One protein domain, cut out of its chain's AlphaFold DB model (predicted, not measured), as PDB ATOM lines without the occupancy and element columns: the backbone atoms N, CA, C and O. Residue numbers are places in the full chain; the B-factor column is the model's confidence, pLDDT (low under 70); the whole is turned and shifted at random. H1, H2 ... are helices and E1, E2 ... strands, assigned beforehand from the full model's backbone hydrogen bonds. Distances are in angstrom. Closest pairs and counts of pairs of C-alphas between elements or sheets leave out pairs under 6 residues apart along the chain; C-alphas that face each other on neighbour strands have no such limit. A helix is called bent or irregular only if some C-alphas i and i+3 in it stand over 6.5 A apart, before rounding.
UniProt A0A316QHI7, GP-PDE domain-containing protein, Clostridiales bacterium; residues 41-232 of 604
ATOM      1  N   TYR A  41     239.152 185.586 202.800       86.38
ATOM      2  CA  TYR A  41     238.217 185.349 203.903       86.38
ATOM      3  C   TYR A  41     236.770 185.460 203.412       86.38
ATOM      4  O   TYR A  41     236.494 186.141 202.426       86.38
ATOM      5  N   ALA A  42     235.841 184.769 204.084       86.44
ATOM      6  CA  ALA A  42     234.444 184.665 203.641       86.44
ATOM      7  C   ALA A  42     234.319 184.292 202.147       86.44
ATOM      8  O   ALA A  42     233.546 184.878 201.382       86.44
ATOM      9  N   GLN A  43     235.127 183.310 201.728       92.38
ATOM     10  CA  GLN A  43     235.027 182.708 200.399       92.38
ATOM     11  C   GLN A  43     233.615 182.149 200.216       92.38
ATOM     12  O   GLN A  43     233.085 181.579 201.177       92.38
ATOM     13  N   PRO A  44     233.015 182.258 199.028       96.06
ATOM     14  CA  PRO A  44     231.802 181.509 198.754       96.06
ATOM     15  C   PRO A  44     232.017 180.008 199.025       96.06
ATOM     16  O   PRO A  44     233.137 179.498 198.932       96.06
ATOM     17  N   SER A  45     230.958 179.297 199.396       96.56
ATOM     18  CA  SER A  45     230.994 177.836 199.492       96.56
ATOM     19  C   SER A  45     231.278 177.229 198.118       96.56
ATOM     20  O   SER A  45     230.803 177.742 197.105       96.56
ATOM     21  N   VAL A  46     232.049 176.142 198.068       97.50
ATOM     22  CA  VAL A  46     232.333 175.425 196.816       97.50
ATOM     23  C   VAL A  46     231.396 174.234 196.710       97.50
ATOM     24  O   VAL A  46     231.406 173.356 197.575       97.50
ATOM     25  N   ILE A  47     230.591 174.214 195.652       98.38
ATOM     26  CA  ILE A  47     229.615 173.171 195.363       98.38
ATOM     27  C   ILE A  47     230.013 172.490 194.055       98.38
ATOM     28  O   ILE A  47     230.044 173.111 192.994       98.38
ATOM     29  N   LEU A  48     230.321 171.197 194.128       98.25
ATOM     30  CA  LEU A  48     230.639 170.395 192.950       98.25
ATOM     31  C   LEU A  48     229.349 169.968 192.251       98.25
ATOM     32  O   LEU A  48     228.531 169.287 192.856       98.25
ATOM     33  N   LYS A  49     229.183 170.295 190.974       98.06
ATOM     34  CA  LYS A  49     228.085 169.801 190.139       98.06
ATOM     35  C   LYS A  49     228.512 168.528 189.420       98.06
ATOM     36  O   LYS A  49     229.473 168.544 188.658       98.06
ATOM     37  N   ILE A  50     227.797 167.426 189.634       96.50
ATOM     38  CA  ILE A  50     228.008 166.193 188.865       96.50
ATOM     39  C   ILE A  50     227.210 166.308 187.571       96.50
ATOM     40  O   ILE A  50     226.054 165.904 187.511       96.50
ATOM     41  N   SER A  51     227.826 166.912 186.556       93.31
ATOM     42  CA  SER A  51     227.225 167.104 185.228       93.31
ATOM     43  C   SER A  51     228.001 166.425 184.101       93.31
ATOM     44  O   SER A  51     227.525 166.415 182.970       93.31
ATOM     45  N   GLU A  52     229.176 165.866 184.401       92.06
ATOM     46  CA  GLU A  52     230.029 165.101 183.489       92.06
ATOM     47  C   GLU A  52     230.625 163.890 184.236       92.06
ATOM     48  O   GLU A  52     230.642 163.853 185.471       92.06
ATOM     49  N   LYS A  53     231.134 162.880 183.515       83.81
ATOM     50  CA  LYS A  53     231.709 161.671 184.147       83.81
ATOM     51  C   LYS A  53     232.950 161.990 184.977       83.81
ATOM     52  O   LYS A  53     233.207 161.342 185.990       83.81
ATOM     53  N   GLU A  54     233.711 162.976 184.535       86.12
ATOM     54  CA  GLU A  54     234.957 163.416 185.138       86.12
ATOM     55  C   GLU A  54     234.731 164.286 186.383       86.12
ATOM     56  O   GLU A  54     235.627 164.355 187.222       86.12
ATOM     57  N   SER A  55     233.542 164.884 186.569       88.19
ATOM     58  CA  SER A  55     233.237 165.772 187.708       88.19
ATOM     59  C   SER A  55     233.521 165.117 189.063       88.19
ATOM     60  O   SER A  55     234.021 165.751 189.988       88.19
ATOM     61  N   ALA A  56     233.263 163.813 189.180       82.00
ATOM     62  CA  ALA A  56     233.521 163.037 190.390       82.00
ATOM     63  C   ALA A  56     235.002 163.014 190.828       82.00
ATOM     64  O   ALA A  56     235.287 162.740 191.996       82.00
ATOM     65  N   ALA A  57     235.950 163.303 189.926       81.69
ATOM     66  CA  ALA A  57     237.378 163.301 190.236       81.69
ATOM     67  C   ALA A  57     237.730 164.282 191.366       81.69
ATOM     68  O   ALA A  57     238.549 163.942 192.222       81.69
ATOM     69  N   SER A  58     237.038 165.427 191.459       81.94
ATOM     70  CA  SER A  58     237.268 166.424 192.514       81.94
ATOM     71  C   SER A  58     237.000 165.901 193.938       81.94
ATOM     72  O   SER A  58     237.453 166.502 194.905       81.94
ATOM     73  N   LEU A  59     236.290 164.775 194.104       82.88
ATOM     74  CA  LEU A  59     236.025 164.151 195.414       82.88
ATOM     75  C   LEU A  59     237.178 163.267 195.924       82.88
ATOM     76  O   LEU A  59     237.070 162.654 196.994       82.88
ATOM     77  N   SER A  60     238.256 163.152 195.145       79.62
ATOM     78  CA  SER A  60     239.485 162.438 195.518       79.62
ATOM     79  C   SER A  60     240.640 163.382 195.866       79.62
ATOM     80  O   SER A  60     241.716 162.908 196.227       79.62
ATOM     81  N   GLU A  61     240.416 164.690 195.761       79.12
ATOM     82  CA  GLU A  61     241.397 165.732 196.058       79.12
ATOM     83  C   GLU A  61     241.570 165.953 197.568       79.12
ATOM     84  O   GLU A  61     240.718 165.581 198.377       79.12
ATOM     85  N   GLU A  62     242.678 166.594 197.952       80.56
ATOM     86  CA  GLU A  62     242.966 166.945 199.352       80.56
ATOM     87  C   GLU A  62     241.954 167.960 199.907       80.56
ATOM     88  O   GLU A  62     241.539 167.869 201.064       80.56
ATOM     89  N   ARG A  63     241.522 168.912 199.068       87.44
ATOM     90  CA  ARG A  63     240.526 169.926 199.421       87.44
ATOM     91  C   ARG A  63     239.172 169.558 198.822       87.44
ATOM     92  O   ARG A  63     238.998 169.581 197.607       87.44
ATOM     93  N   LEU A  64     238.215 169.241 199.687       92.31
ATOM     94  CA  LEU A  64     236.883 168.782 199.293       92.31
ATOM     95  C   LEU A  64     235.892 169.951 199.135       92.31
ATOM     96  O   LEU A  64     236.001 170.948 199.856       92.31
ATOM     97  N   PRO A  65     234.911 169.845 198.217       95.12
ATOM     98  CA  PRO A  65     233.784 170.773 198.159       95.12
ATOM     99  C   PRO A  65     232.881 170.609 199.392       95.12
ATOM    100  O   PRO A  65     232.764 169.518 199.945       95.12
ATOM    101  N   ALA A  66     232.184 171.676 199.784       95.19
ATOM    102  CA  ALA A  66     231.241 171.641 200.905       95.19
ATOM    103  C   ALA A  66     229.970 170.843 200.565       95.19
ATOM    104  O   ALA A  66     229.325 170.240 201.426       95.19
ATOM    105  N   SER A  67     229.573 170.855 199.293       97.38
ATOM    106  CA  SER A  67     228.365 170.190 198.812       97.38
ATOM    107  C   SER A  67     228.553 169.605 197.418       97.38
ATOM    108  O   SER A  67     229.414 170.050 196.658       97.38
ATOM    109  N   VAL A  68     227.715 168.628 197.069       98.19
ATOM    110  CA  VAL A  68     227.663 168.028 195.729       98.19
ATOM    111  C   VAL A  68     226.252 168.157 195.170       98.19
ATOM    112  O   VAL A  68     225.311 167.629 195.753       98.19
ATOM    113  N   PHE A  69     226.111 168.859 194.050       98.38
ATOM    114  CA  PHE A  69     224.866 169.088 193.329       98.38
ATOM    115  C   PHE A  69     224.648 167.997 192.274       98.38
ATOM    116  O   PHE A  69     225.498 167.813 191.400       98.38
ATOM    117  N   LEU A  70     223.522 167.278 192.337       97.62
ATOM    118  CA  LEU A  70     223.178 166.214 191.384       97.62
ATOM    119  C   LEU A  70     221.744 166.367 190.884       97.62
ATOM    120  O   LEU A  70     220.825 166.420 191.700       97.62
ATOM    121  N   SER A  71     221.550 166.345 189.568       97.56
ATOM    122  CA  SER A  71     220.221 166.192 188.969       97.56
ATOM    123  C   SER A  71     219.861 164.717 188.842       97.56
ATOM    124  O   SER A  71     220.731 163.910 188.500       97.56
ATOM    125  N   ILE A  72     218.613 164.348 189.145       97.81
ATOM    126  CA  ILE A  72     218.158 162.951 189.113       97.81
ATOM    127  C   ILE A  72     216.784 162.770 188.460       97.81
ATOM    128  O   ILE A  72     215.901 163.623 188.583       97.81
ATOM    129  N   ASP A  73     216.585 161.599 187.853       96.75
ATOM    130  CA  ASP A  73     215.283 161.136 187.365       96.75
ATOM    131  C   ASP A  73     214.513 160.275 188.397       96.75
ATOM    132  O   ASP A  73     214.943 160.055 189.534       96.75
ATOM    133  N   GLU A  74     213.351 159.754 187.990       96.44
ATOM    134  CA  GLU A  74     212.492 158.869 188.797       96.44
ATOM    135  C   GLU A  74     213.099 157.500 189.138       96.44
ATOM    136  O   GLU A  74     212.641 156.836 190.067       96.44
ATOM    137  N   ASN A  75     214.163 157.095 188.442       96.56
ATOM    138  CA  ASN A  75     214.918 155.873 188.705       96.56
ATOM    139  C   ASN A  75     216.172 156.136 189.553       96.56
ATOM    140  O   ASN A  75     217.003 155.238 189.732       96.56
ATOM    141  N   LEU A  76     216.320 157.359 190.076       97.38
ATOM    142  CA  LEU A  76     217.522 157.841 190.752       97.38
ATOM    143  C   LEU A  76     218.765 157.806 189.850       97.38
ATOM    144  O   LEU A  76     219.887 157.714 190.350       97.38
ATOM    145  N   ALA A  77     218.595 157.838 188.528       97.25
ATOM    146  CA  ALA A  77     219.698 158.012 187.600       97.25
ATOM    147  C   ALA A  77     220.201 159.455 187.703       97.25
ATOM    148  O   ALA A  77     219.411 160.387 187.597       97.25
ATOM    149  N   VAL A  78     221.506 159.635 187.921       97.25
ATOM    150  CA  VAL A  78     222.150 160.952 187.897       97.25
ATOM    151  C   VAL A  78     222.302 161.391 186.450       97.25
ATOM    152  O   VAL A  78     222.840 160.643 185.628       97.25
ATOM    153  N   LEU A  79     221.828 162.596 186.163       96.00
ATOM    154  CA  LEU A  79     221.761 163.162 184.825       96.00
ATOM    155  C   LEU A  79     222.913 164.139 184.597       96.00
ATOM    156  O   LEU A  79     223.202 164.987 185.442       96.00
ATOM    157  N   GLY A  80     223.570 164.000 183.451       94.06
ATOM    158  CA  GLY A  80     224.569 164.937 182.963       94.06
ATOM    159  C   GLY A  80     223.942 166.148 182.285       94.06
ATOM    160  O   GLY A  80     222.719 166.275 182.180       94.06
ATOM    161  N   LYS A  81     224.795 167.065 181.829       89.44
ATOM    162  CA  LYS A  81     224.364 168.339 181.230       89.44
ATOM    163  C   LYS A  81     223.507 168.174 179.968       89.44
ATOM    164  O   LYS A  81     222.684 169.042 179.697       89.44
ATOM    165  N   ASP A  82     223.681 167.076 179.230       90.19
ATOM    166  CA  ASP A  82     222.949 166.779 177.996       90.19
ATOM    167  C   ASP A  82     221.798 165.774 178.244       90.19
ATOM    168  O   ASP A  82     221.201 165.245 177.301       90.19
ATOM    169  N   GLY A  83     221.465 165.509 179.517       90.19
ATOM    170  CA  GLY A  83     220.430 164.562 179.942       90.19
ATOM    171  C   GLY A  83     220.863 163.094 179.892       90.19
ATOM    172  O   GLY A  83     220.045 162.191 180.073       90.19
ATOM    173  N   GLU A  84     222.140 162.822 179.633       94.25
ATOM    174  CA  GLU A  84     222.702 161.482 179.641       94.25
ATOM    175  C   GLU A  84     222.829 160.924 181.065       94.25
ATOM    176  O   GLU A  84     223.124 161.640 182.016       94.25
ATOM    177  N   THR A  85     222.658 159.613 181.229       95.62
ATOM    178  CA  THR A  85     222.864 158.974 182.533       95.62
ATOM    179  C   THR A  85     224.354 158.833 182.848       95.62
ATOM    180  O   THR A  85     225.089 158.136 182.141       95.62
ATOM    181  N   LEU A  86     224.790 159.433 183.958       95.25
ATOM    182  CA  LEU A  86     226.163 159.354 184.471       95.25
ATOM    183  C   LEU A  86     226.374 158.187 185.445       95.25
ATOM    184  O   LEU A  86     227.499 157.726 185.632       95.25
ATOM    185  N   GLY A  87     225.294 157.687 186.042       95.12
ATOM    186  CA  GLY A  87     225.301 156.580 186.993       95.12
ATOM    187  C   GLY A  87     224.036 156.582 187.841       95.12
ATOM    188  O   GLY A  87     223.129 157.376 187.603       95.12
ATOM    189  N   ASN A  88     223.961 155.706 188.840       96.25
ATOM    190  CA  ASN A  88     222.874 155.745 189.813       96.25
ATOM    191  C   ASN A  88     223.283 156.562 191.048       96.25
ATOM    192  O   ASN A  88     224.398 156.417 191.553       96.25
ATOM    193  N   PHE A  89     222.367 157.380 191.569       96.62
ATOM    194  CA  PHE A  89     222.593 158.210 192.750       96.62
ATOM    195  C   PHE A  89     223.067 157.380 193.941       96.62
ATOM    196  O   PHE A  89     223.991 157.787 194.637       96.62
ATOM    197  N   SER A  90     222.460 156.214 194.182       95.38
ATOM    198  CA  SER A  90     222.789 155.395 195.354       95.38
ATOM    199  C   SER A  90     224.243 154.921 195.341       95.38
ATOM    200  O   SER A  90     224.922 154.974 196.367       95.38
ATOM    201  N   GLU A  91     224.746 154.532 194.171       94.81
ATOM    202  CA  GLU A  91     226.124 154.085 193.982       94.81
ATOM    203  C   GLU A  91     227.104 155.248 194.135       94.81
ATOM    204  O   GLU A  91     228.077 155.136 194.886       94.81
ATOM    205  N   ILE A  92     226.830 156.379 193.477       94.75
ATOM    206  CA  ILE A  92     227.668 157.583 193.554       94.75
ATOM    207  C   ILE A  92     227.708 158.106 194.996       94.75
ATOM    208  O   ILE A  92     228.782 158.381 195.531       94.75
ATOM    209  N   TYR A  93     226.558 158.177 195.669       95.31
ATOM    210  CA  TYR A  93     226.474 158.649 197.045       95.31
ATOM    211  C   TYR A  93     227.291 157.776 198.001       95.31
ATOM    212  O   TYR A  93     228.149 158.294 198.715       95.31
ATOM    213  N   GLU A  94     227.056 156.459 198.009       94.06
ATOM    214  CA  GLU A  94     227.700 155.553 198.969       94.06
ATOM    215  C   GLU A  94     229.207 155.411 198.719       94.06
ATOM    216  O   GLU A  94     229.963 155.235 199.672       94.06
ATOM    217  N   SER A  95     229.655 155.486 197.460       91.62
ATOM    218  CA  SER A  95     231.068 155.285 197.117       91.62
ATOM    219  C   SER A  95     231.903 156.567 197.100       91.62
ATOM    220  O   SER A  95     233.107 156.496 197.350       91.62
ATOM    221  N   GLN A  96     231.302 157.728 196.812       91.50
ATOM    222  CA  GLN A  96     232.057 158.958 196.544       91.50
ATOM    223  C   GLN A  96     231.674 160.146 197.431       91.50
ATOM    224  O   GLN A  96     232.561 160.939 197.736       91.50
ATOM    225  N   ILE A  97     230.412 160.287 197.859       93.44
ATOM    226  CA  ILE A  97     229.922 161.511 198.534       93.44
ATOM    227  C   ILE A  97     229.817 161.340 200.054       93.44
ATOM    228  O   ILE A  97     230.148 162.251 200.814       93.44
ATOM    229  N   LYS A  98     229.338 160.183 200.516       93.44
ATOM    230  CA  LYS A  98     229.030 159.933 201.926       93.44
ATOM    231  C   LYS A  98     230.245 160.171 202.825       93.44
ATOM    232  O   LYS A  98     231.295 159.559 202.645       93.44
ATOM    233  N   GLY A  99     230.073 161.047 203.816       90.00
ATOM    234  CA  GLY A  99     231.127 161.437 204.759       90.00
ATOM    235  C   GLY A  99     232.151 162.434 204.203       90.00
ATOM    236  O   GLY A  99     233.085 162.769 204.921       90.00
ATOM    237  N   LYS A 100     231.989 162.897 202.955       91.19
ATOM    238  CA  LYS A 100     232.872 163.885 202.320       91.19
ATOM    239  C   LYS A 100     232.202 165.232 202.063       91.19
ATOM    240  O   LYS A 100     232.866 166.251 202.193       91.19
ATOM    241  N   ALA A 101     230.930 165.238 201.667       93.50
ATOM    242  CA  ALA A 101     230.200 166.457 201.321       93.50
ATOM    243  C   ALA A 101     228.681 166.263 201.455       93.50
ATOM    244  O   ALA A 101     228.172 165.144 201.337       93.50
ATOM    245  N   MET A 102     227.947 167.359 201.663       96.06
ATOM    246  CA  MET A 102     226.484 167.337 201.733       96.06
ATOM    247  C   MET A 102     225.869 167.188 200.323       96.06
ATOM    248  O   MET A 102     226.194 167.980 199.434       96.06
ATOM    249  N   PRO A 103     224.958 166.229 200.077       97.69
ATOM    250  CA  PRO A 103     224.260 166.146 198.800       97.69
ATOM    251  C   PRO A 103     223.186 167.241 198.672       97.69
ATOM    252  O   PRO A 103     222.343 167.425 199.554       97.69
ATOM    253  N   VAL A 104     223.195 167.927 197.531       98.50
ATOM    254  CA  VAL A 104     222.149 168.835 197.053       98.50
ATOM    255  C   VAL A 104     221.509 168.166 195.840       98.50
ATOM    256  O   VAL A 104     222.126 168.055 194.785       98.50
ATOM    257  N   VAL A 105     220.294 167.656 195.999       98.44
ATOM    258  CA  VAL A 105     219.640 166.831 194.979       98.44
ATOM    259  C   VAL A 105     218.585 167.645 194.247       98.44
ATOM    260  O   VAL A 105     217.719 168.251 194.876       98.44
ATOM    261  N   CYS A 106     218.657 167.650 192.922       98.25
ATOM    262  CA  CYS A 106     217.732 168.320 192.023       98.25
ATOM    263  C   CYS A 106     216.863 167.275 191.305       98.25
ATOM    264  O   CYS A 106     217.270 166.745 190.273       98.25
ATOM    265  N   PRO A 107     215.698 166.901 191.861       96.56
ATOM    266  CA  PRO A 107     214.783 165.994 191.182       96.56
ATOM    267  C   PRO A 107     214.048 166.717 190.045       96.56
ATOM    268  O   PRO A 107     213.376 167.724 190.281       96.56
ATOM    269  N   ASP A 108     214.102 166.163 188.835       79.69
ATOM    270  CA  ASP A 108     213.490 166.772 187.640       79.69
ATOM    271  C   ASP A 108     211.951 166.756 187.670       79.69
ATOM    272  O   ASP A 108     211.280 167.498 186.950       79.69
ATOM    273  N   THR A 109     211.356 165.895 188.502       90.25
ATOM    274  CA  THR A 109     209.901 165.739 188.619       90.25
ATOM    275  C   THR A 109     209.467 165.436 190.053       90.25
ATOM    276  O   THR A 109     210.262 165.055 190.912       90.25
ATOM    277  N   SER A 110     208.158 165.533 190.318       93.81
ATOM    278  CA  SER A 110     207.591 165.101 191.606       93.81
ATOM    279  C   SER A 110     207.796 163.599 191.862       93.81
ATOM    280  O   SER A 110     208.022 163.215 193.005       93.81
ATOM    281  N   ALA A 111     207.797 162.771 190.808       95.69
ATOM    282  CA  ALA A 111     208.079 161.340 190.913       95.69
ATOM    283  C   ALA A 111     209.551 161.070 191.274       95.69
ATOM    284  O   ALA A 111     209.829 160.219 192.117       95.69
ATOM    285  N   ALA A 112     210.484 161.841 190.704       96.62
ATOM    286  CA  ALA A 112     211.895 161.807 191.091       96.62
ATOM    287  C   ALA A 112     212.100 162.210 192.555       96.62
ATOM    288  O   ALA A 112     212.840 161.545 193.281       96.62
ATOM    289  N   PHE A 113     211.384 163.239 193.021       97.75
ATOM    290  CA  PHE A 113     211.385 163.601 194.436       97.75
ATOM    291  C   PHE A 113     210.872 162.455 195.318       97.75
ATOM    292  O   PHE A 113     211.534 162.120 196.294       97.75
ATOM    293  N   ASP A 114     209.749 161.820 194.969       97.12
ATOM    294  CA  ASP A 114     209.167 160.724 195.760       97.12
ATOM    295  C   ASP A 114     210.106 159.520 195.864       97.12
ATOM    296  O   ASP A 114     210.333 158.983 196.953       97.12
ATOM    297  N   ALA A 115     210.698 159.124 194.734       97.19
ATOM    298  CA  ALA A 115     211.693 158.061 194.692       97.19
ATOM    299  C   ALA A 115     212.896 158.392 195.589       97.19
ATOM    300  O   ALA A 115     213.359 157.548 196.365       97.19
ATOM    301  N   PHE A 116     213.382 159.633 195.526       98.00
ATOM    302  CA  PHE A 116     214.522 160.071 196.318       98.00
ATOM    303  C   PHE A 116     214.200 160.179 197.810       98.00
ATOM    304  O   PHE A 116     214.985 159.713 198.635       98.00
ATOM    305  N   ALA A 117     213.045 160.733 198.176       97.50
ATOM    306  CA  ALA A 117     212.604 160.853 199.561       97.50
ATOM    307  C   ALA A 117     212.474 159.474 200.228       97.50
ATOM    308  O   ALA A 117     212.921 159.292 201.367       97.50
ATOM    309  N   ALA A 118     211.948 158.481 199.501       96.75
ATOM    310  CA  ALA A 118     211.894 157.095 199.958       96.75
ATOM    311  C   ALA A 118     213.299 156.505 200.177       96.75
ATOM    312  O   ALA A 118     213.561 155.900 201.221       96.75
ATOM    313  N   TYR A 119     214.221 156.719 199.231       96.88
ATOM    314  CA  TYR A 119     215.613 156.282 199.357       96.88
ATOM    315  C   TYR A 119     216.320 156.938 200.554       96.88
ATOM    316  O   TYR A 119     216.881 156.238 201.400       96.88
ATOM    317  N   ALA A 120     216.271 158.268 200.651       97.19
ATOM    318  CA  ALA A 120     216.953 159.044 201.682       97.19
ATOM    319  C   ALA A 120     216.446 158.687 203.086       97.19
ATOM    320  O   ALA A 120     217.254 158.459 203.988       97.19
ATOM    321  N   SER A 121     215.127 158.535 203.247       95.56
ATOM    322  CA  SER A 121     214.513 158.085 204.502       95.56
ATOM    323  C   SER A 121     214.936 156.659 204.861       95.56
ATOM    324  O   SER A 121     215.331 156.395 205.995       95.56
ATOM    325  N   GLY A 122     214.932 155.737 203.888       95.56
ATOM    326  CA  GLY A 122     215.374 154.353 204.090       95.56
ATOM    327  C   GLY A 122     216.861 154.221 204.450       95.56
ATOM    328  O   GLY A 122     217.257 153.256 205.103       95.56
ATOM    329  N   LYS A 123     217.682 155.197 204.053       95.06
ATOM    330  CA  LYS A 123     219.119 155.275 204.347       95.06
ATOM    331  C   LYS A 123     219.470 156.180 205.529       95.06
ATOM    332  O   LYS A 123     220.645 156.247 205.887       95.06
ATOM    333  N   ASN A 124     218.482 156.835 206.142       92.88
ATOM    334  CA  ASN A 124     218.659 157.819 207.211       92.88
ATOM    335  C   ASN A 124     219.650 158.940 206.837       92.88
ATOM    336  O   ASN A 124     220.526 159.307 207.622       92.88
ATOM    337  N   ILE A 125     219.539 159.458 205.612       93.75
ATOM    338  CA  ILE A 125     220.306 160.628 205.175       93.75
ATOM    339  C   ILE A 125     219.576 161.861 205.706       93.75
ATOM    340  O   ILE A 125     218.470 162.157 205.264       93.75
ATOM    341  N   THR A 126     220.172 162.550 206.678       87.81
ATOM    342  CA  THR A 126     219.538 163.685 207.377       87.81
ATOM    343  C   THR A 126     220.183 165.031 207.078       87.81
ATOM    344  O   THR A 126     219.562 166.064 207.302       87.81
ATOM    345  N   ASP A 127     221.423 165.039 206.588       91.69
ATOM    346  CA  ASP A 127     222.110 166.263 206.184       91.69
ATOM    347  C   ASP A 127     222.151 166.346 204.659       91.69
ATOM    348  O   ASP A 127     223.024 165.768 204.013       91.69
ATOM    349  N   LEU A 128     221.132 166.984 204.083       96.00
ATOM    350  CA  LEU A 128     220.982 167.160 202.641       96.00
ATOM    351  C   LEU A 128     220.125 168.387 202.303       96.00
ATOM    352  O   LEU A 128     219.436 168.950 203.165       96.00
ATOM    353  N   ALA A 129     220.130 168.769 201.029       97.75
ATOM    354  CA  ALA A 129     219.209 169.755 200.480       97.75
ATOM    355  C   ALA A 129     218.529 169.247 199.204       97.75
ATOM    356  O   ALA A 129     219.097 168.447 198.462       97.75
ATOM    357  N   ILE A 130     217.320 169.741 198.945       98.44
ATOM    358  CA  ILE A 130     216.590 169.573 197.692       98.44
ATOM    359  C   ILE A 130     216.591 170.911 196.961       98.44
ATOM    360  O   ILE A 130     216.135 171.911 197.517       98.44
ATOM    361  N   ALA A 131     217.090 170.923 195.729       98.38
ATOM    362  CA  ALA A 131     217.051 172.079 194.844       98.38
ATOM    363  C   ALA A 131     215.959 171.901 193.783       98.38
ATOM    364  O   ALA A 131     215.814 170.816 193.228       98.38
ATOM    365  N   SER A 132     215.167 172.936 193.500       97.75
ATOM    366  CA  SER A 132     214.203 172.905 192.391       97.75
ATOM    367  C   SER A 132     213.722 174.311 192.031       97.75
ATOM    368  O   SER A 132     213.647 175.188 192.891       97.75
ATOM    369  N   GLU A 133     213.331 174.509 190.775       96.50
ATOM    370  CA  GLU A 133     212.529 175.662 190.333       96.50
ATOM    371  C   GLU A 133     211.039 175.513 190.706       96.50
ATOM    372  O   GLU A 133     210.265 176.472 190.702       96.50
ATOM    373  N   SER A 134     210.603 174.297 191.055       95.62
ATOM    374  CA  SER A 134     209.206 174.000 191.346       95.62
ATOM    375  C   SER A 134     208.889 174.190 192.825       95.62
ATOM    376  O   SER A 134     209.197 173.345 193.671       95.62
ATOM    377  N   VAL A 135     208.154 175.262 193.135       94.38
ATOM    378  CA  VAL A 135     207.557 175.486 194.466       94.38
ATOM    379  C   VAL A 135     206.715 174.284 194.907       94.38
ATOM    380  O   VAL A 135     206.700 173.948 196.088       94.38
ATOM    381  N   ALA A 136     206.050 173.594 193.973       93.12
ATOM    382  CA  ALA A 136     205.252 172.412 194.284       93.12
ATOM    383  C   ALA A 136     206.115 171.232 194.762       93.12
ATOM    384  O   ALA A 136     205.732 170.554 195.711       93.12
ATOM    385  N   VAL A 137     207.286 171.011 194.153       94.94
ATOM    386  CA  VAL A 137     208.250 169.999 194.620       94.94
ATOM    387  C   VAL A 137     208.813 170.398 195.982       94.94
ATOM    388  O   VAL A 137     208.774 169.604 196.918       94.94
ATOM    389  N   LEU A 138     209.266 171.646 196.133       95.69
ATOM    390  CA  LEU A 138     209.867 172.115 197.387       95.69
ATOM    391  C   LEU A 138     208.880 172.140 198.562       95.69
ATOM    392  O   LEU A 138     209.273 171.891 199.698       95.69
ATOM    393  N   SER A 139     207.590 172.363 198.301       93.00
ATOM    394  CA  SER A 139     206.549 172.317 199.337       93.00
ATOM    395  C   SER A 139     206.417 170.934 199.984       93.00
ATOM    396  O   SER A 139     206.045 170.848 201.153       93.00
ATOM    397  N   LYS A 140     206.753 169.856 199.258       93.56
ATOM    398  CA  LYS A 140     206.726 168.481 199.782       93.56
ATOM    399  C   LYS A 140     207.894 168.183 200.713       93.56
ATOM    400  O   LYS A 140     207.759 167.325 201.581       93.56
ATOM    401  N   VAL A 141     209.017 168.898 200.572       93.25
ATOM    402  CA  VAL A 141     210.246 168.661 201.347       93.25
ATOM    403  C   VAL A 141     209.918 168.651 202.835       93.25
ATOM    404  O   VAL A 141     210.011 167.612 203.469       93.25
ATOM    405  N   LYS A 142     209.393 169.753 203.383       83.31
ATOM    406  CA  LYS A 142     209.136 169.869 204.828       83.31
ATOM    407  C   LYS A 142     208.202 168.782 205.391       83.31
ATOM    408  O   LYS A 142     208.340 168.428 206.559       83.31
ATOM    409  N   SER A 143     207.256 168.270 204.600       87.38
ATOM    410  CA  SER A 143     206.298 167.247 205.041       87.38
ATOM    411  C   SER A 143     206.761 165.804 204.826       87.38
ATOM    412  O   SER A 143     206.282 164.920 205.531       87.38
ATOM    413  N   GLU A 144     207.651 165.553 203.865       93.12
ATOM    414  CA  GLU A 144     207.966 164.196 203.387       93.12
ATOM    415  C   GLU A 144     209.448 163.819 203.550       93.12
ATOM    416  O   GLU A 144     209.774 162.635 203.597       93.12
ATOM    417  N   LEU A 145     210.347 164.800 203.683       92.62
ATOM    418  CA  LEU A 145     211.783 164.587 203.845       92.62
ATOM    419  C   LEU A 145     212.410 165.715 204.672       92.62
ATOM    420  O   LEU A 145     212.422 166.867 204.254       92.62
ATOM    421  N   SER A 146     213.010 165.395 205.821       88.94
ATOM    422  CA  SER A 146     213.680 166.382 206.685       88.94
ATOM    423  C   SER A 146     214.988 166.914 206.067       88.94
ATOM    424  O   SER A 146     216.076 166.630 206.559       88.94
ATOM    425  N   ALA A 147     214.876 167.675 204.978       94.75
ATOM    426  CA  ALA A 147     215.951 168.268 204.195       94.75
ATOM    427  C   ALA A 147     215.746 169.778 204.030       94.75
ATOM    428  O   ALA A 147     214.633 170.289 204.187       94.75
ATOM    429  N   ARG A 148     216.821 170.500 203.693       95.88
ATOM    430  CA  ARG A 148     216.756 171.930 203.341       95.88
ATOM    431  C   ARG A 148     216.153 172.103 201.947       95.88
ATOM    432  O   ARG A 148     216.360 171.257 201.085       95.88
ATOM    433  N   ALA A 149     215.450 173.208 201.716       96.81
ATOM    434  CA  ALA A 149     214.957 173.588 200.393       96.81
ATOM    435  C   ALA A 149     215.838 174.700 199.812       96.81
ATOM    436  O   ALA A 149     216.023 175.729 200.466       96.81
ATOM    437  N   TYR A 150     216.353 174.510 198.599       98.31
ATOM    438  CA  TYR A 150     217.055 175.523 197.809       98.31
ATOM    439  C   TYR A 150     216.227 175.831 196.560       98.31
ATOM    440  O   TYR A 150     215.771 174.925 195.865       98.31
ATOM    441  N   TYR A 151     215.990 177.111 196.289       98.31
ATOM    442  CA  TYR A 151     215.100 177.525 195.208       98.31
ATOM    443  C   TYR A 151     215.910 177.973 193.992       98.31
ATOM    444  O   TYR A 151     216.731 178.879 194.106       98.31
ATOM    445  N   ILE A 152     215.696 177.336 192.841       98.44
ATOM    446  CA  ILE A 152     216.306 177.751 191.572       98.44
ATOM    447  C   ILE A 152     215.447 178.883 191.008       98.44
ATOM    448  O   ILE A 152     214.258 178.696 190.753       98.44
ATOM    449  N   ALA A 153     216.034 180.068 190.902       97.81
ATOM    450  CA  ALA A 153     215.345 181.319 190.640       97.81
ATOM    451  C   ALA A 153     215.752 181.909 189.286       97.81
ATOM    452  O   ALA A 153     216.842 181.661 188.779       97.81
ATOM    453  N   LEU A 154     214.873 182.752 188.743       94.94
ATOM    454  CA  LEU A 154     215.101 183.503 187.515       94.94
ATOM    455  C   LEU A 154     214.663 184.952 187.717       94.94
ATOM    456  O   LEU A 154     213.529 185.205 188.130       94.94
ATOM    457  N   ALA A 155     215.540 185.907 187.409       94.12
ATOM    458  CA  ALA A 155     215.241 187.327 187.537       94.12
ATOM    459  C   ALA A 155     215.829 188.138 186.380       94.12
ATOM    460  O   ALA A 155     216.955 187.920 185.950       94.12
ATOM    461  N   SER A 156     215.062 189.123 185.915       94.12
ATOM    462  CA  SER A 156     215.497 190.137 184.944       94.12
ATOM    463  C   SER A 156     215.419 191.566 185.499       94.12
ATOM    464  O   SER A 156     215.703 192.543 184.804       94.12
ATOM    465  N   SER A 157     215.017 191.700 186.764       96.31
ATOM    466  CA  SER A 157     214.912 192.960 187.493       96.31
ATOM    467  C   SER A 157     214.932 192.721 189.007       96.31
ATOM    468  O   SER A 157     214.773 191.594 189.484       96.31
ATOM    469  N   THR A 158     215.078 193.787 189.793       94.38
ATOM    470  CA  THR A 158     214.933 193.732 191.256       94.38
ATOM    471  C   THR A 158     213.492 193.433 191.693       94.38
ATOM    472  O   THR A 158     213.289 192.742 192.692       94.38
ATOM    473  N   ASP A 159     212.488 193.839 190.910       95.12
ATOM    474  CA  ASP A 159     211.092 193.439 191.126       95.12
ATOM    475  C   ASP A 159     210.898 191.933 190.929       95.12
ATOM    476  O   ASP A 159     210.134 191.298 191.659       95.12
ATOM    477  N   ASP A 160     211.597 191.333 189.960       96.75
ATOM    478  CA  ASP A 160     211.617 189.880 189.788       96.75
ATOM    479  C   ASP A 160     212.285 189.220 190.994       96.75
ATOM    480  O   ASP A 160     211.706 188.304 191.570       96.75
ATOM    481  N   CYS A 161     213.428 189.747 191.450       97.69
ATOM    482  CA  CYS A 161     214.105 189.255 192.654       97.69
ATOM    483  C   CYS A 161     213.164 189.235 193.867       97.69
ATOM    484  O   CYS A 161     213.144 188.257 194.611       97.69
ATOM    485  N   LEU A 162     212.346 190.276 194.061       97.12
ATOM    486  CA  LEU A 162     211.372 190.325 195.155       97.12
ATOM    487  C   LEU A 162     210.292 189.237 195.033       97.12
ATOM    488  O   LEU A 162     209.889 188.647 196.039       97.12
ATOM    489  N   ARG A 163     209.836 188.932 193.812       97.31
ATOM    490  CA  ARG A 163     208.891 187.827 193.572       97.31
ATOM    491  C   ARG A 163     209.536 186.465 193.818       97.31
ATOM    492  O   ARG A 163     208.903 185.611 194.436       97.31
ATOM    493  N   GLU A 164     210.780 186.275 193.391       98.12
ATOM    494  CA  GLU A 164     211.525 185.034 193.621       98.12
ATOM    495  C   GLU A 164     211.836 184.820 195.112       98.12
ATOM    496  O   GLU A 164     211.680 183.708 195.614       98.12
ATOM    497  N   ILE A 165     212.147 185.884 195.865       98.06
ATOM    498  CA  ILE A 165     212.208 185.852 197.337       98.06
ATOM    499  C   ILE A 165     210.873 185.371 197.919       98.06
ATOM    500  O   ILE A 165     210.861 184.522 198.810       98.06
ATOM    501  N   GLY A 166     209.754 185.870 197.383       97.38
ATOM    502  CA  GLY A 166     208.405 185.438 197.747       97.38
ATOM    503  C   GLY A 166     208.200 183.929 197.643       97.38
ATOM    504  O   GLY A 166     207.727 183.285 198.581       97.38
ATOM    505  N   LYS A 167     208.601 183.358 196.507       97.25
ATOM    506  CA  LYS A 167     208.516 181.916 196.252       97.25
ATOM    507  C   LYS A 167     209.449 181.117 197.161       97.25
ATOM    508  O   LYS A 167     209.024 180.106 197.711       97.25
ATOM    509  N   ALA A 168     210.679 181.588 197.367       97.44
ATOM    510  CA  ALA A 168     211.637 180.951 198.267       97.44
ATOM    511  C   ALA A 168     211.117 180.913 199.716       97.44
ATOM    512  O   ALA A 168     211.141 179.864 200.360       97.44
ATOM    513  N   ASN A 169     210.576 182.026 200.219       96.69
ATOM    514  CA  ASN A 169     210.000 182.110 201.563       96.69
ATOM    515  C   ASN A 169     208.800 181.173 201.751       96.69
ATOM    516  O   ASN A 169     208.696 180.541 202.800       96.69
ATOM    517  N   ALA A 170     207.947 181.018 200.734       94.38
ATOM    518  CA  ALA A 170     206.787 180.124 200.792       94.38
ATOM    519  C   ALA A 170     207.157 178.650 201.053       94.38
ATOM    520  O   ALA A 170     206.334 177.890 201.560       94.38
ATOM    521  N   VAL A 171     208.394 178.251 200.742       94.25
ATOM    522  CA  VAL A 171     208.920 176.893 200.969       94.25
ATOM    523  C   VAL A 171     210.047 176.855 202.008       94.25
ATOM    524  O   VAL A 171     210.705 175.832 202.178       94.25
ATOM    525  N   GLY A 172     210.283 177.964 202.717       94.75
ATOM    526  CA  GLY A 172     211.328 178.087 203.738       94.75
ATOM    527  C   GLY A 172     212.764 178.104 203.199       94.75
ATOM    528  O   GLY A 172     213.705 177.972 203.984       94.75
ATOM    529  N   ALA A 173     212.957 178.275 201.888       96.88
ATOM    530  CA  ALA A 173     214.275 178.280 201.264       96.88
ATOM    531  C   ALA A 173     215.068 179.541 201.634       96.88
ATOM    532  O   ALA A 173     214.590 180.670 201.486       96.88
ATOM    533  N   GLN A 174     216.302 179.352 202.109       97.62
ATOM    534  CA  GLN A 174     217.235 180.447 202.423       97.62
ATOM    535  C   GLN A 174     218.265 180.699 201.315       97.62
ATOM    536  O   GLN A 174     218.863 181.774 201.272       97.62
ATOM    537  N   VAL A 175     218.411 179.749 200.387       98.56
ATOM    538  CA  VAL A 175     219.274 179.855 199.207       98.56
ATOM    539  C   VAL A 175     218.418 180.052 197.967       98.56
ATOM    540  O   VAL A 175     217.505 179.261 197.712       98.56
ATOM    541  N   LEU A 176     218.757 181.079 197.190       98.75
ATOM    542  CA  LEU A 176     218.328 181.229 195.807       98.75
ATOM    543  C   LEU A 176     219.510 180.889 194.893       98.75
ATOM    544  O   LEU A 176     220.613 181.397 195.090       98.75
ATOM    545  N   ILE A 177     219.289 180.017 193.917       98.81
ATOM    546  CA  ILE A 177     220.293 179.599 192.935       98.81
ATOM    547  C   ILE A 177     219.979 180.292 191.613       98.81
ATOM    548  O   ILE A 177     218.845 180.214 191.154       98.81
ATOM    549  N   PHE A 178     220.973 180.934 191.002       98.69
ATOM    550  CA  PHE A 178     220.869 181.518 189.661       98.69
ATOM    551  C   PHE A 178     221.959 180.947 188.761       98.69
ATOM    552  O   PHE A 178     223.049 180.638 189.246       98.69
ATOM    553  N   SER A 179     221.708 180.864 187.457       98.06
ATOM    554  CA  SER A 179     222.800 180.700 186.497       98.06
ATOM    555  C   SER A 179     223.661 181.970 186.451       98.06
ATOM    556  O   SER A 179     223.179 183.074 186.723       98.06
ATOM    557  N   ALA A 180     224.941 181.832 186.105       97.62
ATOM    558  CA  ALA A 180     225.851 182.968 185.955       97.62
ATOM    559  C   ALA A 180     225.382 183.975 184.884       97.62
ATOM    560  O   ALA A 180     225.699 185.157 184.975       97.62
ATOM    561  N   GLU A 181     224.608 183.525 183.892       95.06
ATOM    562  CA  GLU A 181     224.086 184.363 182.805       95.06
ATOM    563  C   GLU A 181     222.838 185.167 183.206       95.06
ATOM    564  O   GLU A 181     222.545 186.205 182.611       95.06
ATOM    565  N   GLU A 182     222.113 184.714 184.230       94.31
ATOM    566  CA  GLU A 182     220.831 185.280 184.671       94.31
ATOM    567  C   GLU A 182     220.956 186.063 185.985       94.31
ATOM    568  O   GLU A 182     219.963 186.360 186.655       94.31
ATOM    569  N   THR A 183     222.182 186.409 186.379       97.50
ATOM    570  CA  THR A 183     222.462 187.158 187.604       97.50
ATOM    571  C   THR A 183     223.508 188.245 187.396       97.50
ATOM    572  O   THR A 183     224.167 188.333 186.362       97.50
ATOM    573  N   ASN A 184     223.620 189.133 188.379       96.75
ATOM    574  CA  ASN A 184     224.635 190.177 188.442       96.75
ATOM    575  C   ASN A 184     224.781 190.688 189.887       96.75
ATOM    576  O   ASN A 184     223.987 190.360 190.774       96.75
ATOM    577  N   ALA A 185     225.763 191.564 190.119       96.56
ATOM    578  CA  ALA A 185     226.028 192.143 191.439       96.56
ATOM    579  C   ALA A 185     224.825 192.885 192.058       96.56
ATOM    580  O   ALA A 185     224.689 192.920 193.281       96.56
ATOM    581  N   GLU A 186     223.953 193.496 191.248       96.56
ATOM    582  CA  GLU A 186     222.765 194.205 191.740       96.56
ATOM    583  C   GLU A 186     221.730 193.225 192.301       96.56
ATOM    584  O   GLU A 186     221.251 193.420 193.419       96.56
ATOM    585  N   TYR A 187     221.439 192.140 191.579       97.88
ATOM    586  CA  TYR A 187     220.465 191.130 192.007       97.88
ATOM    587  C   TYR A 187     220.956 190.386 193.249       97.88
ATOM    588  O   TYR A 187     220.222 190.251 194.231       97.88
ATOM    589  N   ILE A 188     222.233 189.984 193.250       98.06
ATOM    590  CA  ILE A 188     222.862 189.324 194.398       98.06
ATOM    591  C   ILE A 188     222.801 190.222 195.637       98.06
ATOM    592  O   ILE A 188     222.382 189.767 196.705       98.06
ATOM    593  N   ARG A 189     223.165 191.503 195.505       96.75
ATOM    594  CA  ARG A 189     223.116 192.461 196.616       96.75
ATOM    595  C   ARG A 189     221.689 192.704 197.101       96.75
ATOM    596  O   ARG A 189     221.458 192.726 198.308       96.75
ATOM    597  N   PHE A 190     220.725 192.837 196.191       97.50
ATOM    598  CA  PHE A 190     219.316 193.001 196.545       97.50
ATOM    599  C   PHE A 190     218.805 191.816 197.379       97.50
ATOM    600  O   PHE A 190     218.186 192.005 198.424       97.50
ATOM    601  N   ILE A 191     219.104 190.585 196.977       97.94
ATOM    602  CA  ILE A 191     218.644 189.394 197.698       97.94
ATOM    603  C   ILE A 191     219.354 189.259 199.054       97.94
ATOM    604  O   ILE A 191     218.703 189.050 200.080       97.94
ATOM    605  N   GLN A 192     220.678 189.436 199.087       97.44
ATOM    606  CA  GLN A 192     221.464 189.244 200.309       97.44
ATOM    607  C   GLN A 192     221.238 190.321 201.374       97.44
ATOM    608  O   GLN A 192     221.318 190.008 202.558       97.44
ATOM    609  N   ALA A 193     220.881 191.549 200.987       97.06
ATOM    610  CA  ALA A 193     220.459 192.591 201.927       97.06
ATOM    611  C   ALA A 193     219.178 192.215 202.708       97.06
ATOM    612  O   ALA A 193     218.775 192.911 203.626       97.06
ATOM    613  N   ARG A 194     218.501 191.115 202.360       95.94
ATOM    614  CA  ARG A 194     217.288 190.646 203.045       95.94
ATOM    615  C   ARG A 194     217.492 189.234 203.615       95.94
ATOM    616  O   ARG A 194     216.647 188.362 203.451       95.94
ATOM    617  N   PHE A 195     218.645 189.007 204.252       95.44
ATOM    618  CA  PHE A 195     219.051 187.772 204.957       95.44
ATOM    619  C   PHE A 195     219.176 186.483 204.123       95.44
ATOM    620  O   PHE A 195     219.469 185.420 204.676       95.44
ATOM    621  N   LYS A 196     218.993 186.536 202.801       96.81
ATOM    622  CA  LYS A 196     219.099 185.357 201.928       96.81
ATOM    623  C   LYS A 196     220.520 185.131 201.429       96.81
ATOM    624  O   LYS A 196     221.325 186.053 201.367       96.81
ATOM    625  N   CYS A 197     220.813 183.903 201.021       97.81
ATOM    626  CA  CYS A 197     222.025 183.558 200.288       97.81
ATOM    627  C   CYS A 197     221.722 183.433 198.795       97.81
ATOM    628  O   CYS A 197     220.653 182.964 198.406       97.81
ATOM    629  N   VAL A 198     222.696 183.807 197.963       98.69
ATOM    630  CA  VAL A 198     222.663 183.525 196.524       98.69
ATOM    631  C   VAL A 198     223.806 182.594 196.167       98.69
ATOM    632  O   VAL A 198     224.956 182.904 196.475       98.69
ATOM    633  N   TRP A 199     223.493 181.466 195.542       98.69
ATOM    634  CA  TRP A 199     224.476 180.578 194.925       98.69
ATOM    635  C   TRP A 199     224.417 180.745 193.407       98.69
ATOM    636  O   TRP A 199     223.343 180.976 192.854       98.69
ATOM    637  N   VAL A 200     225.567 180.660 192.743       98.81
ATOM    638  CA  VAL A 200     225.674 180.887 191.295       98.81
ATOM    639  C   VAL A 200     226.171 179.623 190.605       98.81
ATOM    640  O   VAL A 200     227.219 179.095 190.975       98.81
ATOM    641  N   ASP A 201     225.407 179.145 189.624       98.62
ATOM    642  CA  ASP A 201     225.745 178.029 188.738       98.62
ATOM    643  C   ASP A 201     226.573 178.518 187.553       98.62
ATOM    644  O   ASP A 201     226.118 179.337 186.755       98.62
ATOM    645  N   THR A 202     227.816 178.047 187.487       98.50
ATOM    646  CA  THR A 202     228.835 178.483 186.530       98.50
ATOM    647  C   THR A 202     229.183 177.361 185.561       98.50
ATOM    648  O   THR A 202     229.077 176.175 185.875       98.50
ATOM    649  N   ASP A 203     229.707 177.732 184.399       96.44
ATOM    650  CA  ASP A 203     230.285 176.807 183.422       96.44
ATOM    651  C   ASP A 203     231.654 176.233 183.851       96.44
ATOM    652  O   ASP A 203     232.237 175.399 183.156       96.44
ATOM    653  N   GLY A 204     232.181 176.660 185.005       95.88
ATOM    654  CA  GLY A 204     233.491 176.266 185.524       95.88
ATOM    655  C   GLY A 204     234.678 176.991 184.882       95.88
ATOM    656  O   GLY A 204     235.828 176.643 185.168       95.88
ATOM    657  N   SER A 205     234.439 177.984 184.021       97.12
ATOM    658  CA  SER A 205     235.484 178.877 183.521       97.12
ATOM    659  C   SER A 205     236.002 179.786 184.635       97.12
ATOM    660  O   SER A 205     235.269 180.195 185.540       97.12
ATOM    661  N   ALA A 206     237.287 180.146 184.562       97.69
ATOM    662  CA  ALA A 206     237.873 181.063 185.533       97.69
ATOM    663  C   ALA A 206     237.177 182.439 185.517       97.69
ATOM    664  O   ALA A 206     237.063 183.056 186.572       97.69
ATOM    665  N   GLU A 207     236.695 182.892 184.349       97.50
ATOM    666  CA  GLU A 207     235.949 184.151 184.176       97.50
ATOM    667  C   GLU A 207     234.624 184.113 184.955       97.50
ATOM    668  O   GLU A 207     234.446 184.935 185.848       97.50
ATOM    669  N   GLN A 208     233.755 183.114 184.736       98.25
ATOM    670  CA  GLN A 208     232.468 183.041 185.447       98.25
ATOM    671  C   GLN A 208     232.614 182.795 186.954       98.25
ATOM    672  O   GLN A 208     231.874 183.377 187.746       98.25
ATOM    673  N   ILE A 209     233.577 181.965 187.377       98.62
ATOM    674  CA  ILE A 209     233.855 181.757 188.808       98.62
ATOM    675  C   ILE A 209     234.272 183.084 189.456       98.62
ATOM    676  O   ILE A 209     233.786 183.433 190.535       98.62
ATOM    677  N   ALA A 210     235.171 183.827 188.810       98.00
ATOM    678  CA  ALA A 210     235.660 185.099 189.317       98.00
ATOM    679  C   ALA A 210     234.584 186.194 189.307       98.00
ATOM    680  O   ALA A 210     234.489 186.947 190.277       98.00
ATOM    681  N   ASP A 211     233.746 186.251 188.270       98.25
ATOM    682  CA  ASP A 211     232.596 187.156 188.204       98.25
ATOM    683  C   ASP A 211     231.620 186.873 189.343       98.25
ATOM    684  O   ASP A 211     231.301 187.777 190.109       98.25
ATOM    685  N   ALA A 212     231.223 185.616 189.549       98.56
ATOM    686  CA  ALA A 212     230.336 185.248 190.649       98.56
ATOM    687  C   ALA A 212     230.925 185.618 192.027       98.56
ATOM    688  O   ALA A 212     230.205 186.102 192.906       98.56
ATOM    689  N   VAL A 213     232.242 185.463 192.218       97.81
ATOM    690  CA  VAL A 213     232.942 185.940 193.425       97.81
ATOM    691  C   VAL A 213     232.864 187.464 193.554       97.81
ATOM    692  O   VAL A 213     232.487 187.949 194.620       97.81
ATOM    693  N   GLY A 214     233.207 188.211 192.500       96.62
ATOM    694  CA  GLY A 214     233.226 189.679 192.483       96.62
ATOM    695  C   GLY A 214     231.838 190.322 192.584       96.62
ATOM    696  O   GLY A 214     231.701 191.431 193.096       96.62
ATOM    697  N   GLN A 215     230.794 189.607 192.165       97.19
ATOM    698  CA  GLN A 215     229.392 189.984 192.357       97.19
ATOM    699  C   GLN A 215     228.890 189.689 193.781       97.19
ATOM    700  O   GLN A 215     227.820 190.162 194.170       97.19
ATOM    701  N   GLY A 216     229.655 188.926 194.572       96.69
ATOM    702  CA  GLY A 216     229.358 188.620 195.967       96.69
ATOM    703  C   GLY A 216     228.518 187.361 196.181       96.69
ATOM    704  O   GLY A 216     227.766 187.309 197.150       96.69
ATOM    705  N   ALA A 217     228.597 186.340 195.322       97.62
ATOM    706  CA  ALA A 217     227.886 185.067 195.506       97.62
ATOM    707  C   ALA A 217     228.258 184.377 196.828       97.62
ATOM    708  O   ALA A 217     229.421 184.327 197.199       97.62
ATOM    709  N   TYR A 218     227.297 183.820 197.567       96.81
ATOM    710  CA  TYR A 218     227.529 183.049 198.803       96.81
ATOM    711  C   TYR A 218     227.990 181.604 198.541       96.81
ATOM    712  O   TYR A 218     228.608 181.003 199.414       96.81
ATOM    713  N   GLY A 219     227.744 181.073 197.342       98.06
ATOM    714  CA  GLY A 219     228.216 179.759 196.903       98.06
ATOM    715  C   GLY A 219     228.445 179.717 195.393       98.06
ATOM    716  O   GLY A 219     227.760 180.420 194.651       98.06
ATOM    717  N   ILE A 220     229.412 178.914 194.955       98.69
ATOM    718  CA  ILE A 220     229.748 178.669 193.550       98.69
ATOM    719  C   ILE A 220     229.458 177.208 193.237       98.69
ATOM    720  O   ILE A 220     230.071 176.318 193.826       98.69
ATOM    721  N   ILE A 221     228.544 176.975 192.303       98.75
ATOM    722  CA  ILE A 221     228.279 175.665 191.724       98.75
ATOM    723  C   ILE A 221     229.107 175.568 190.436       98.75
ATOM    724  O   ILE A 221     229.039 176.447 189.576       98.75
ATOM    725  N   ALA A 222     229.940 174.534 190.327       97.94
ATOM    726  CA  ALA A 222     230.821 174.330 189.177       97.94
ATOM    727  C   ALA A 222     231.057 172.834 188.911       97.94
ATOM    728  O   ALA A 222     231.062 172.045 189.860       97.94
ATOM    729  N   PRO A 223     231.316 172.424 187.655       96.62
ATOM    730  CA  PRO A 223     231.577 171.024 187.305       96.62
ATOM    731  C   PRO A 223     232.927 170.487 187.816       96.62
ATOM    732  O   PRO A 223     233.148 169.278 187.783       96.62
ATOM    733  N   ASP A 224     233.821 171.372 188.271       95.38
ATOM    734  CA  ASP A 224     235.163 171.054 188.766       95.38
ATOM    735  C   ASP A 224     235.503 171.945 189.973       95.38
ATOM    736  O   ASP A 224     235.762 173.146 189.838       95.38
ATOM    737  N   ALA A 225     235.503 171.355 191.171       95.50
ATOM    738  CA  ALA A 225     235.787 172.091 192.402       95.50
ATOM    739  C   ALA A 225     237.261 172.519 192.507       95.50
ATOM    740  O   ALA A 225     237.554 173.546 193.124       95.50
ATOM    741  N   ALA A 226     238.190 171.785 191.883       93.56
ATOM    742  CA  ALA A 226     239.612 172.113 191.925       93.56
ATOM    743  C   ALA A 226     239.893 173.435 191.201       93.56
ATOM    744  O   ALA A 226     240.651 174.262 191.709       93.56
ATOM    745  N   LYS A 227     239.205 173.699 190.081       94.81
ATOM    746  CA  LYS A 227     239.269 175.000 189.393       94.81
ATOM    747  C   LYS A 227     238.753 176.151 190.249       94.81
ATOM    748  O   LYS A 227     239.341 177.231 190.233       94.81
ATOM    749  N   VAL A 228     237.690 175.938 191.027       96.75
ATOM    750  CA  VAL A 228     237.187 176.964 191.960       96.75
ATOM    751  C   VAL A 228     238.249 177.284 193.013       96.75
ATOM    752  O   VAL A 228     238.559 178.455 193.241       96.75
ATOM    753  N   PHE A 229     238.874 176.258 193.597       95.12
ATOM    754  CA  PHE A 229     239.966 176.447 194.551       95.12
ATOM    755  C   PHE A 229     241.208 177.092 193.920       95.12
ATOM    756  O   PHE A 229     241.848 177.914 194.573       95.12
ATOM    757  N   GLU A 230     241.528 176.802 192.655       94.31
ATOM    758  CA  GLU A 230     242.602 177.482 191.918       94.31
ATOM    759  C   GLU A 230     242.328 178.989 191.798       94.31
ATOM    760  O   GLU A 230     243.204 179.804 192.099       94.31
ATOM    761  N   VAL A 231     241.106 179.380 191.415       96.44
ATOM    762  CA  VAL A 231     240.707 180.796 191.343       96.44
ATOM    763  C   VAL A 231     240.788 181.452 192.723       96.44
ATOM    764  O   VAL A 231     241.311 182.562 192.844       96.44
ATOM    765  N   TYR A 232     240.352 180.765 193.783       95.69
ATOM    766  CA  TYR A 232     240.471 181.278 195.153       95.69
ATOM    767  C   TYR A 232     241.929 181.450 195.577       95.69
ATOM    768  O   TYR A 232     242.253 182.460 196.198       95.69
TER     769      TYR A 232
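What this domain is: This is residues 41 to 232 of the 604 residues of the protein "GP-PDE domain-containing protein" of Clostridiales bacterium (UniProt A0A316QHI7). A closed barrel of eight parallel strands, E1, E2, E5, E6, E7, E8, E9 and E10, makes the core, and helices H2 to H8 pack round its outside, with the short H1 beside E1. Past the end of E2 the chain folds back through two short strands, E3 and E4, which are joined to the barrel but are not in its ring. The printed part has 192 residues with eight named helices and ten named strands, in the order E1 H1 E2 E3 E4 H2 E5 H3 E6 H4 E7 H5 E8 H6 E9 H7 E10 H8; the class is mixed, helices and strands. The whole is compact and rounded, with a radius of gyration of the C-alphas of 15.7 A and spans of 41 by 37 by 30 A.

Where its parts are: E1, residues 45 to 49, begins at C-alpha 45 (230.994, 177.836, 199.492). H1 is residues 55 to 60, E2 67 to 72 at 15.8 A, E3 77 to 79, E4 85 to 88 and H2 89 to 97. E5 is residues 102 to 107, also 15.8 A; H3, residues 110 to 123, is 19.8 A long and begins at C-alpha 110 (207.591, 165.101, 191.606). E6 is residues 129 to 132, H4 135 to 144 at 14.4 A, E7 148 to 152, and H5 158 to 170 at 18.5 A. H4 is irregular, but only just: C-alphas 139 and 142 are 6.54 A apart. E8 is residues 175 to 179, H6 185 to 192, E9 197 to 201, H7 206 to 214 and E10 219 to 222. H8, residues 225 to 232, ends at C-alpha 232 (240.471, 181.278, 195.153).

How they stand to each other: Round the barrel, E1 is parallel to E2, with N 69 and O 48 2.7 A apart and within hydrogen-bond range, as are N 104 and O 68 of E2 and E5 at 2.8 A, N 131 and O 105 of E5 and E6 at 2.9 A, N 150 and O 130 of E6 and E7 at 2.8 A, N 177 and O 151 of E7 and E8 at 2.8 A, N 201 and O 178 of E8 and E9 at 2.8 A, N 221 and O 200 of E9 and E10 at 2.8 A, and N 47 and O 220 of E10 and E1 at 2.8 A. E2, E3 and E4 form a meander, each strand the antiparallel neighbour of the one before, through two hairpins, with N 79 and O 71 2.9 A apart and N 86 and O 78 2.8 A apart. Six strand-helix-strand units, two parallel neighbour strands with a helix between, have right-handed crossovers: E1 H1 E2, E5 H3 E6, E6 H4 E7, E7 H5 E8, E8 H6 E9 and E9 H7 E10. H1 is on the barrel; its Ser 55 and Lys 49 of E1 have C-alphas 7.0 A apart, their closest. H2 is on the barrel, outside it, over E2 at a height over the sheet of 8.4 A. H6, over E9, has a height of 9.6 A. H8 runs slantwise to the strands, at 44 degrees to E10 on the local plane. H5 and H6 touch at a shallow tilt of 31 degrees, the closest C-alphas being Thr 158 and Tyr 187, 6.2 A. H4 touches H5, the closest C-alphas being Val 135 and Lys 167, 6.7 A. H3 and H4 only just touch, with 3 pairs of C-alphas within 8 A. H7 and H8 touch at a steep tilt of 60 degrees, the closest C-alphas being Ala 206 and Val 231, 6.5 A. Every O i to N i+4 pair is within hydrogen-bond range in H2, H3, H5, H6, H7 and H8; H1 has 0 of 2 and H4 2 of 6, with O i to N i+3 pairs 3 of 3 and 5 of 7.

The domain as a whole: The two C-alphas farthest apart are those of Ser 95 and Asp 159, 43.5 A. The printed part has no cut. The link H1 to E2 is short, with 6 residues; the other links are tight. Mean pLDDT of the printed part is 95.0, and no printed residue is under 70.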